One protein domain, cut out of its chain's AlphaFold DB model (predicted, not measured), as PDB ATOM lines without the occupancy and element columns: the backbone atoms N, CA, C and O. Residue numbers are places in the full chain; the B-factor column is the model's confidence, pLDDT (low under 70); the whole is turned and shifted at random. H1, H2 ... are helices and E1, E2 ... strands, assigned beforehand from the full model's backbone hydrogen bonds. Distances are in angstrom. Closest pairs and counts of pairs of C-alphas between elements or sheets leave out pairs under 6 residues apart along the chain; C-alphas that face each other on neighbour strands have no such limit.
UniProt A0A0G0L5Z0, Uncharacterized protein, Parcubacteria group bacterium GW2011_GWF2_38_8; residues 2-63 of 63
ATOM      1  N   PRO A   2      48.635  14.387 197.713       44.47
ATOM      2  CA  PRO A   2      49.369  15.288 198.599       44.47
ATOM      3  C   PRO A   2      50.798  14.764 198.772       44.47
ATOM      4  O   PRO A   2      50.984  13.566 198.988       44.47
ATOM      5  N   LYS A   3      51.805  15.628 198.625       47.59
ATOM      6  CA  LYS A   3      53.199  15.248 198.887       47.59
ATOM      7  C   LYS A   3      53.337  14.928 200.376       47.59
ATOM      8  O   LYS A   3      52.915  15.712 201.220       47.59
ATOM      9  N   GLU A   4      53.917  13.776 200.687       47.56
ATOM     10  CA  GLU A   4      54.205  13.373 202.062       47.56
ATOM     11  C   GLU A   4      55.350  14.250 202.596       47.56
ATOM     12  O   GLU A   4      56.492  14.146 202.145       47.56
ATOM     13  N   ILE A   5      55.041  15.170 203.510       55.91
ATOM     14  CA  ILE A   5      56.042  16.065 204.098       55.91
ATOM     15  C   ILE A   5      56.715  15.322 205.254       55.91
ATOM     16  O   ILE A   5      56.152  15.203 206.340       55.91
ATOM     17  N   LYS A   6      57.928  14.811 205.022       50.53
ATOM     18  CA  LYS A   6      58.801  14.283 206.081       50.53
ATOM     19  C   LYS A   6      59.623  15.429 206.668       50.53
ATOM     20  O   LYS A   6      60.739  15.663 206.216       50.53
ATOM     21  N   HIS A   7      59.069  16.151 207.641       60.19
ATOM     22  CA  HIS A   7      59.797  17.186 208.388       60.19
ATOM     23  C   HIS A   7      59.874  16.793 209.861       60.19
ATOM     24  O   HIS A   7      58.878  16.352 210.438       60.19
ATOM     25  N   ASP A   8      61.045  16.955 210.479       64.69
ATOM     26  CA  ASP A   8      61.129  16.950 211.938       64.69
ATOM     27  C   ASP A   8      60.228  18.089 212.426       64.69
ATOM     28  O   ASP A   8      60.402  19.212 211.967       64.69
ATOM     29  N   TYR A   9      59.269  17.829 213.322       72.38
ATOM     30  CA  TYR A   9      58.326  18.829 213.854       72.38
ATOM     31  C   TYR A   9      59.034  19.894 214.719       72.38
ATOM     32  O   TYR A   9      58.784  20.025 215.919       72.38
ATOM     33  N   LYS A  10      59.961  20.641 214.124       86.12
ATOM     34  CA  LYS A  10      60.758  21.719 214.691       86.12
ATOM     35  C   LYS A  10      60.416  23.012 213.969       86.12
ATOM     36  O   LYS A  10      60.119  23.028 212.785       86.12
ATOM     37  N   CYS A  11      60.446  24.092 214.725       88.31
ATOM     38  CA  CYS A  11      60.183  25.440 214.283       88.31
ATOM     39  C   CYS A  11      61.353  25.918 213.425       88.31
ATOM     40  O   CYS A  11      62.481  25.987 213.916       88.31
ATOM     41  N   ASP A  12      61.084  26.325 212.193       86.31
ATOM     42  CA  ASP A  12      62.099  26.762 211.234       86.31
ATOM     43  C   ASP A  12      62.788  28.072 211.670       86.31
ATOM     44  O   ASP A  12      63.889  28.381 211.223       86.31
ATOM     45  N   LYS A  13      62.182  28.835 212.596       86.69
ATOM     46  CA  LYS A  13      62.749  30.082 213.144       86.69
ATOM     47  C   LYS A  13      63.658  29.886 214.358       86.69
ATOM     48  O   LYS A  13      64.622  30.628 214.518       86.69
ATOM     49  N   CYS A  14      63.335  28.950 215.255       89.69
ATOM     50  CA  CYS A  14      64.038  28.817 216.543       89.69
ATOM     51  C   CYS A  14      64.451  27.388 216.922       89.69
ATOM     52  O   CYS A  14      65.046  27.189 217.979       89.69
ATOM     53  N   GLY A  15      64.113  26.382 216.112       87.75
ATOM     54  CA  GLY A  15      64.481  24.977 216.310       87.75
ATOM     55  C   GLY A  15      63.744  24.233 217.433       87.75
ATOM     56  O   GLY A  15      63.915  23.021 217.558       87.75
ATOM     57  N   LYS A  16      62.920  24.917 218.245       88.62
ATOM     58  CA  LYS A  16      62.015  24.285 219.232       88.62
ATOM     59  C   LYS A  16      60.945  23.449 218.535       88.62
ATOM     60  O   LYS A  16      60.752  23.615 217.344       88.62
ATOM     61  N   SER A  17      60.200  22.617 219.254       87.81
ATOM     62  CA  SER A  17      59.060  21.898 218.673       87.81
ATOM     63  C   SER A  17      58.072  22.853 217.990       87.81
ATOM     64  O   SER A  17      57.692  23.874 218.567       87.81
ATOM     65  N   ALA A  18      57.702  22.536 216.752       85.56
ATOM     66  CA  ALA A  18      56.674  23.259 216.020       85.56
ATOM     67  C   ALA A  18      55.283  22.859 216.519       85.56
ATOM     68  O   ALA A  18      55.035  21.702 216.860       85.56
ATOM     69  N   THR A  19      54.385  23.833 216.533       85.12
ATOM     70  CA  THR A  19      52.969  23.698 216.886       85.12
ATOM     71  C   THR A  19      52.056  24.065 215.717       85.12
ATOM     72  O   THR A  19      50.917  23.611 215.673       85.12
ATOM     73  N   TYR A  20      52.573  24.808 214.734       77.12
ATOM     74  CA  TYR A  20      51.863  25.218 213.526       77.12
ATOM     75  C   TYR A  20      52.612  24.777 212.270       77.12
ATOM     76  O   TYR A  20      53.840  24.839 212.225       77.12
ATOM     77  N   ASN A  21      51.858  24.379 211.245       81.38
ATOM     78  CA  ASN A  21      52.330  24.310 209.866       81.38
ATOM     79  C   ASN A  21      51.605  25.407 209.080       81.38
ATOM     80  O   ASN A  21      50.381  25.369 208.953       81.38
ATOM     81  N   LEU A  22      52.359  26.391 208.610       75.88
ATOM     82  CA  LEU A  22      51.871  27.460 207.758       75.88
ATOM     83  C   LEU A  22      52.037  27.007 206.313       75.88
ATOM     84  O   LEU A  22      53.152  26.915 205.799       75.88
ATOM     85  N   GLN A  23      50.906  26.702 205.690       72.50
ATOM     86  CA  GLN A  23      50.809  26.395 204.271       72.50
ATOM     87  C   GLN A  23      50.175  27.591 203.580       72.50
ATOM     88  O   GLN A  23      49.060  27.982 203.932       72.50
ATOM     89  N   ASP A  24      50.886  28.177 202.623       64.12
ATOM     90  CA  ASP A  24      50.349  29.287 201.845       64.12
ATOM     91  C   ASP A  24      49.639  28.745 200.598       64.12
ATOM     92  O   ASP A  24      50.281  28.329 199.632       64.12
ATOM     93  N   TYR A  25      48.306  28.708 200.647       62.59
ATOM     94  CA  TYR A  25      47.451  28.420 199.496       62.59
ATOM     95  C   TYR A  25      46.598  29.649 199.203       62.59
ATOM     96  O   TYR A  25      45.644  29.935 199.926       62.59
ATOM     97  N   TRP A  26      46.920  30.361 198.125       65.19
ATOM     98  CA  TRP A  26      46.080  31.440 197.614       65.19
ATOM     99  C   TRP A  26      45.481  31.051 196.268       65.19
ATOM    100  O   TRP A  26      46.197  30.858 195.282       65.19
ATOM    101  N   HIS A  27      44.149  30.989 196.234       63.16
ATOM    102  CA  HIS A  27      43.364  30.920 195.008       63.16
ATOM    103  C   HIS A  27      42.631  32.248 194.822       63.16
ATOM    104  O   HIS A  27      41.893  32.690 195.706       63.16
ATOM    105  N   LEU A  28      42.838  32.890 193.676       61.84
ATOM    106  CA  LEU A  28      42.111  34.088 193.279       61.84
ATOM    107  C   LEU A  28      41.073  33.718 192.219       61.84
ATOM    108  O   LEU A  28      41.439  33.253 191.139       61.84
ATOM    109  N   TYR A  29      39.799  33.988 192.505       73.19
ATOM    110  CA  TYR A  29      38.686  33.772 191.581       73.19
ATOM    111  C   TYR A  29      38.060  35.101 191.158       73.19
ATOM    112  O   TYR A  29      37.887  36.001 191.979       73.19
ATOM    113  N   ASP A  30      37.670  35.185 189.892       76.44
ATOM    114  CA  ASP A  30      36.667  36.128 189.409       76.44
ATOM    115  C   ASP A  30      35.298  35.442 189.419       76.44
ATOM    116  O   ASP A  30      35.196  34.257 189.104       76.44
ATOM    117  N   ILE A  31      34.248  36.194 189.744       84.38
ATOM    118  CA  ILE A  31      32.859  35.751 189.587       84.38
ATOM    119  C   ILE A  31      32.265  36.565 188.447       84.38
ATOM    120  O   ILE A  31      32.291  37.800 188.495       84.38
ATOM    121  N   ASP A  32      31.762  35.898 187.414       84.38
ATOM    122  CA  ASP A  32      31.110  36.591 186.310       84.38
ATOM    123  C   ASP A  32      29.648  36.964 186.623       84.38
ATOM    124  O   ASP A  32      29.095  36.668 187.684       84.38
ATOM    125  N   LYS A  33      29.012  37.673 185.686       85.00
ATOM    126  CA  LYS A  33      27.623  38.148 185.817       85.00
ATOM    127  C   LYS A  33      26.583  37.022 185.896       85.00
ATOM    128  O   LYS A  33      25.449  37.292 186.286       85.00
ATOM    129  N   ASP A  34      26.954  35.814 185.479       91.81
ATOM    130  CA  ASP A  34      26.101  34.630 185.469       91.81
ATOM    131  C   ASP A  34      26.342  33.772 186.737       91.81
ATOM    132  O   ASP A  34      25.580  32.848 187.017       91.81
ATOM    133  N   GLY A  35      27.317  34.162 187.573       83.56
ATOM    134  CA  GLY A  35      27.647  33.538 188.853       83.56
ATOM    135  C   GLY A  35      28.726  32.461 188.755       83.56
ATOM    136  O   GLY A  35      28.963  31.761 189.743       83.56
ATOM    137  N   ASP A  36      29.382  32.329 187.601       87.69
ATOM    138  CA  ASP A  36      30.415  31.325 187.385       87.69
ATOM    139  C   ASP A  36      31.765  31.799 187.941       87.69
ATOM    140  O   ASP A  36      32.198  32.936 187.730       87.69
ATOM    141  N   PHE A  37      32.447  30.902 188.656       81.75
ATOM    142  CA  PHE A  37      33.766  31.150 189.237       81.75
ATOM    143  C   PHE A  37      34.858  30.797 188.220       81.75
ATOM    144  O   PHE A  37      35.002  29.639 187.827       81.75
ATOM    145  N   GLN A  38      35.667  31.778 187.826       80.88
ATOM    146  CA  GLN A  38      36.838  31.603 186.963       80.88
ATOM    147  C   GLN A  38      38.108  31.831 187.790       80.88
ATOM    148  O   GLN A  38      38.340  32.932 188.291       80.88
ATOM    149  N   GLU A  39      38.945  30.804 187.959       77.31
ATOM    150  CA  GLU A  39      40.232  30.954 188.651       77.31
ATOM    151  C   GLU A  39      41.184  31.808 187.802       77.31
ATOM    152  O   GLU A  39      41.515  31.457 186.671       77.31
ATOM    153  N   LYS A  40      41.617  32.948 188.345       72.75
ATOM    154  CA  LYS A  40      42.533  33.870 187.665       72.75
ATOM    155  C   LYS A  40      43.991  33.555 187.928       72.75
ATOM    156  O   LYS A  40      44.805  33.661 187.021       72.75
ATOM    157  N   ASN A  41      44.316  33.251 189.178       59.75
ATOM    158  CA  ASN A  41      45.664  32.917 189.608       59.75
ATOM    159  C   ASN A  41      45.569  31.923 190.760       59.75
ATOM    160  O   ASN A  41      44.935  32.209 191.777       59.75
ATOM    161  N   SER A  42      46.258  30.802 190.625       59.06
ATOM    162  CA  SER A  42      46.631  29.938 191.733       59.06
ATOM    163  C   SER A  42      48.147  29.836 191.738       59.06
ATOM    164  O   SER A  42      48.782  29.582 190.714       59.06
ATOM    165  N   TRP A  43      48.746  30.107 192.891       60.72
ATOM    166  CA  TRP A  43      50.138  29.760 193.128       60.72
ATOM    167  C   TRP A  43      50.148  28.694 194.208       60.72
ATOM    168  O   TRP A  43      49.821  28.957 195.362       60.72
ATOM    169  N   GLU A  44      50.534  27.479 193.830       56.62
ATOM    170  CA  GLU A  44      50.989  26.497 194.804       56.62
ATOM    171  C   GLU A  44      52.383  26.937 195.263       56.62
ATOM    172  O   GLU A  44      53.390  26.657 194.603       56.62
ATOM    173  N   SER A  45      52.468  27.687 196.364       53.03
ATOM    174  CA  SER A  45      53.771  27.922 196.977       53.03
ATOM    175  C   SER A  45      54.266  26.624 197.620       53.03
ATOM    176  O   SER A  45      53.509  25.887 198.249       53.03
ATOM    177  N   ASN A  46      55.562  26.326 197.491       54.81
ATOM    178  CA  ASN A  46      56.181  25.179 198.171       54.81
ATOM    179  C   ASN A  46      56.459  25.448 199.662       54.81
ATOM    180  O   ASN A  46      57.074  24.612 200.326       54.81
ATOM    181  N   THR A  47      56.065  26.604 200.198       62.03
ATOM    182  CA  THR A  47      56.301  26.951 201.602       62.03
ATOM    183  C   THR A  47      55.342  26.193 202.508       62.03
ATOM    184  O   THR A  47      54.208  26.601 202.738       62.03
ATOM    185  N   ASN A  48      55.835  25.068 203.022       71.69
ATOM    186  CA  ASN A  48      55.453  24.576 204.337       71.69
ATOM    187  C   ASN A  48      56.458  25.157 205.322       71.69
ATOM    188  O   ASN A  48      57.619  24.749 205.301       71.69
ATOM    189  N   GLU A  49      56.028  26.105 206.146       80.19
ATOM    190  CA  GLU A  49      56.854  26.588 207.245       80.19
ATOM    191  C   GLU A  49      56.302  26.080 208.573       80.19
ATOM    192  O   GLU A  49      55.127  26.257 208.896       80.19
ATOM    193  N   PHE A  50      57.161  25.495 209.393       84.62
ATOM    194  CA  PHE A  50      56.802  24.981 210.704       84.62
ATOM    195  C   PHE A  50      57.188  25.992 211.778       84.62
ATOM    196  O   PHE A  50      58.329  26.440 211.855       84.62
ATOM    197  N   TRP A  51      56.236  26.385 212.619       86.56
ATOM    198  CA  TRP A  51      56.411  27.467 213.590       86.56
ATOM    199  C   TRP A  51      55.993  27.022 214.990       86.56
ATOM    200  O   TRP A  51      55.130  26.164 215.146       86.56
ATOM    201  N   CYS A  52      56.607  27.600 216.025       88.69
ATOM    202  CA  CYS A  52      56.173  27.443 217.419       88.69
ATOM    203  C   CYS A  52      55.314  28.637 217.859       88.69
ATOM    204  O   CYS A  52      55.434  29.721 217.284       88.69
ATOM    205  N   ASP A  53      54.526  28.475 218.926       85.25
ATOM    206  CA  ASP A  53      53.596  29.498 219.445       85.25
ATOM    207  C   ASP A  53      54.233  30.872 219.642       85.25
ATOM    208  O   ASP A  53      53.654  31.895 219.274       85.25
ATOM    209  N   SER A  54      55.448  30.897 220.190       88.06
ATOM    210  CA  SER A  54      56.172  32.141 220.445       88.06
ATOM    211  C   SER A  54      56.571  32.848 219.150       88.06
ATOM    212  O   SER A  54      56.402  34.060 219.056       88.06
ATOM    213  N   CYS A  55      57.075  32.114 218.153       87.25
ATOM    214  CA  CYS A  55      57.458  32.696 216.868       87.25
ATOM    215  C   CYS A  55      56.227  33.130 216.069       87.25
ATOM    216  O   CYS A  55      56.233  34.222 215.513       87.25
ATOM    217  N   TYR A  56      55.168  32.313 216.054       84.56
ATOM    218  CA  TYR A  56      53.930  32.626 215.341       84.56
ATOM    219  C   TYR A  56      53.273  33.888 215.910       84.56
ATOM    220  O   TYR A  56      53.009  34.844 215.185       84.56
ATOM    221  N   SER A  57      53.112  33.944 217.234       84.00
ATOM    222  CA  SER A  57      52.529  35.109 217.904       84.00
ATOM    223  C   SER A  57      53.355  36.378 217.685       84.00
ATOM    224  O   SER A  57      52.783  37.444 217.502       84.00
ATOM    225  N   ASN A  58      54.687  36.286 217.673       83.38
ATOM    226  CA  ASN A  58      55.549  37.457 217.493       83.38
ATOM    227  C   ASN A  58      55.502  38.035 216.067       83.38
ATOM    228  O   ASN A  58      55.781  39.215 215.882       83.38
ATOM    229  N   GLU A  59      55.160  37.240 215.053       79.88
ATOM    230  CA  GLU A  59      55.035  37.753 213.682       79.88
ATOM    231  C   GLU A  59      53.612  38.195 213.336       79.88
ATOM    232  O   GLU A  59      53.451  39.226 212.687       79.88
ATOM    233  N   TYR A  60      52.582  37.489 213.815       68.94
ATOM    234  CA  TYR A  60      51.186  37.770 213.451       68.94
ATOM    235  C   TYR A  60      50.411  38.619 214.475       68.94
ATOM    236  O   TYR A  60      49.403  39.213 214.107       68.94
ATOM    237  N   ASN A  61      50.879  38.740 215.728       60.53
ATOM    238  CA  ASN A  61      50.284  39.623 216.748       60.53
ATOM    239  C   ASN A  61      51.118  40.891 217.010       60.53
ATOM    240  O   ASN A  61      51.074  41.428 218.118       60.53
ATOM    241  N   LYS A  62      51.869  41.397 216.022       53.66
ATOM    242  CA  LYS A  62      52.378  42.782 216.068       53.66
ATOM    243  C   LYS A  62      51.190  43.744 215.921       53.66
ATOM    244  O   LYS A  62      50.912  44.220 214.825       53.66
ATOM    245  N   ILE A  63      50.464  43.949 217.020       44.47
ATOM    246  CA  ILE A  63      49.483  45.025 217.215       44.47
ATOM    247  C   ILE A  63      50.210  46.202 217.858       44.47
ATOM    248  O   ILE A  63      50.948  45.957 218.841       44.47
TER     249      ILE A  63
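This is residues 2 to 63 of the 63 residues of an uncharacterized protein of Parcubacteria group bacterium GW2011_GWF2_38_8 (UniProt A0A0G0L5Z0). A long, slender hairpin of two strands, E1 and E2, makes the longest axis, and a short helix, H1, follows E2 at the hairpin's open end, away from its turn. A loop of residues 9 to 19 leads into E1 at that same end; residues 2 to 8 and residues 57 to 63 run to opposite sides of the hairpin, and residues 57 to 63 stick out free. The printed part has 62 residues, with two named strands and one named helix in the order E1, E2, H1; the sheet has the order E1 - E2 and is antiparallel, and the class is mixed, helices and strands. The whole is extended, with a radius of gyration of the C-alphas of 16.4 A, and flat, spanning 50 by 35 by 13 A.

Residues 2 to 19 hold no named element; C-alpha 2 is at (49.369, 15.288, 198.599). E1 is residues 20 to 31, from C-alpha 20 at (51.863, 25.218, 213.526), and measures 32.3 A from first to last C-alpha. E2 is residues 37 to 51, 33.5 A long, and bends by 72 degrees at residue 40. H1 is residues 53 to 60, 10.5 A long, and ends with C-alpha 60 at (51.186, 37.770, 213.451).

E1 and E2 are antiparallel neighbours, with 171 degrees between their N-to-C directions, and form a hairpin. Near its turn, C-alphas 31 and 37 face each other at 4.7 A, and N 30 and O 38 are within hydrogen-bond range at 2.8 A. At the other end, C-alphas 20 and 51 face each other at 5.1 A, and N 20 and O 51 are within hydrogen-bond range at 2.9 A. E1 and H1 have 2 pairs of C-alphas within 8 A; the closest C-alphas are those of Tyr 20 and Asp 53, 7.5 A apart. The centres of E1 and H1 are 20.0 A apart. In H1 every O i to N i+4 pair is within hydrogen-bond range.

The two C-alphas farthest apart are those of Lys 16 and Asp 34, at 50.4 A, and the first and last printed C-alphas, of Pro 2 and Ile 63, are 35.1 A apart. The printed part has no cut and ends at residue 63, the chain's last residue. The link from E1 to E2, of 5 residues, is tight, and so is the link from E2 to H1, of 1 residue. Residues 57 to 63 stand free, of which 57 to 60 belong to H1. The mean pLDDT of the printed part is 73.5, and 23 residues are under 70: residues 2 to 8, 24 to 28, 41 to 47 and 60 to 63.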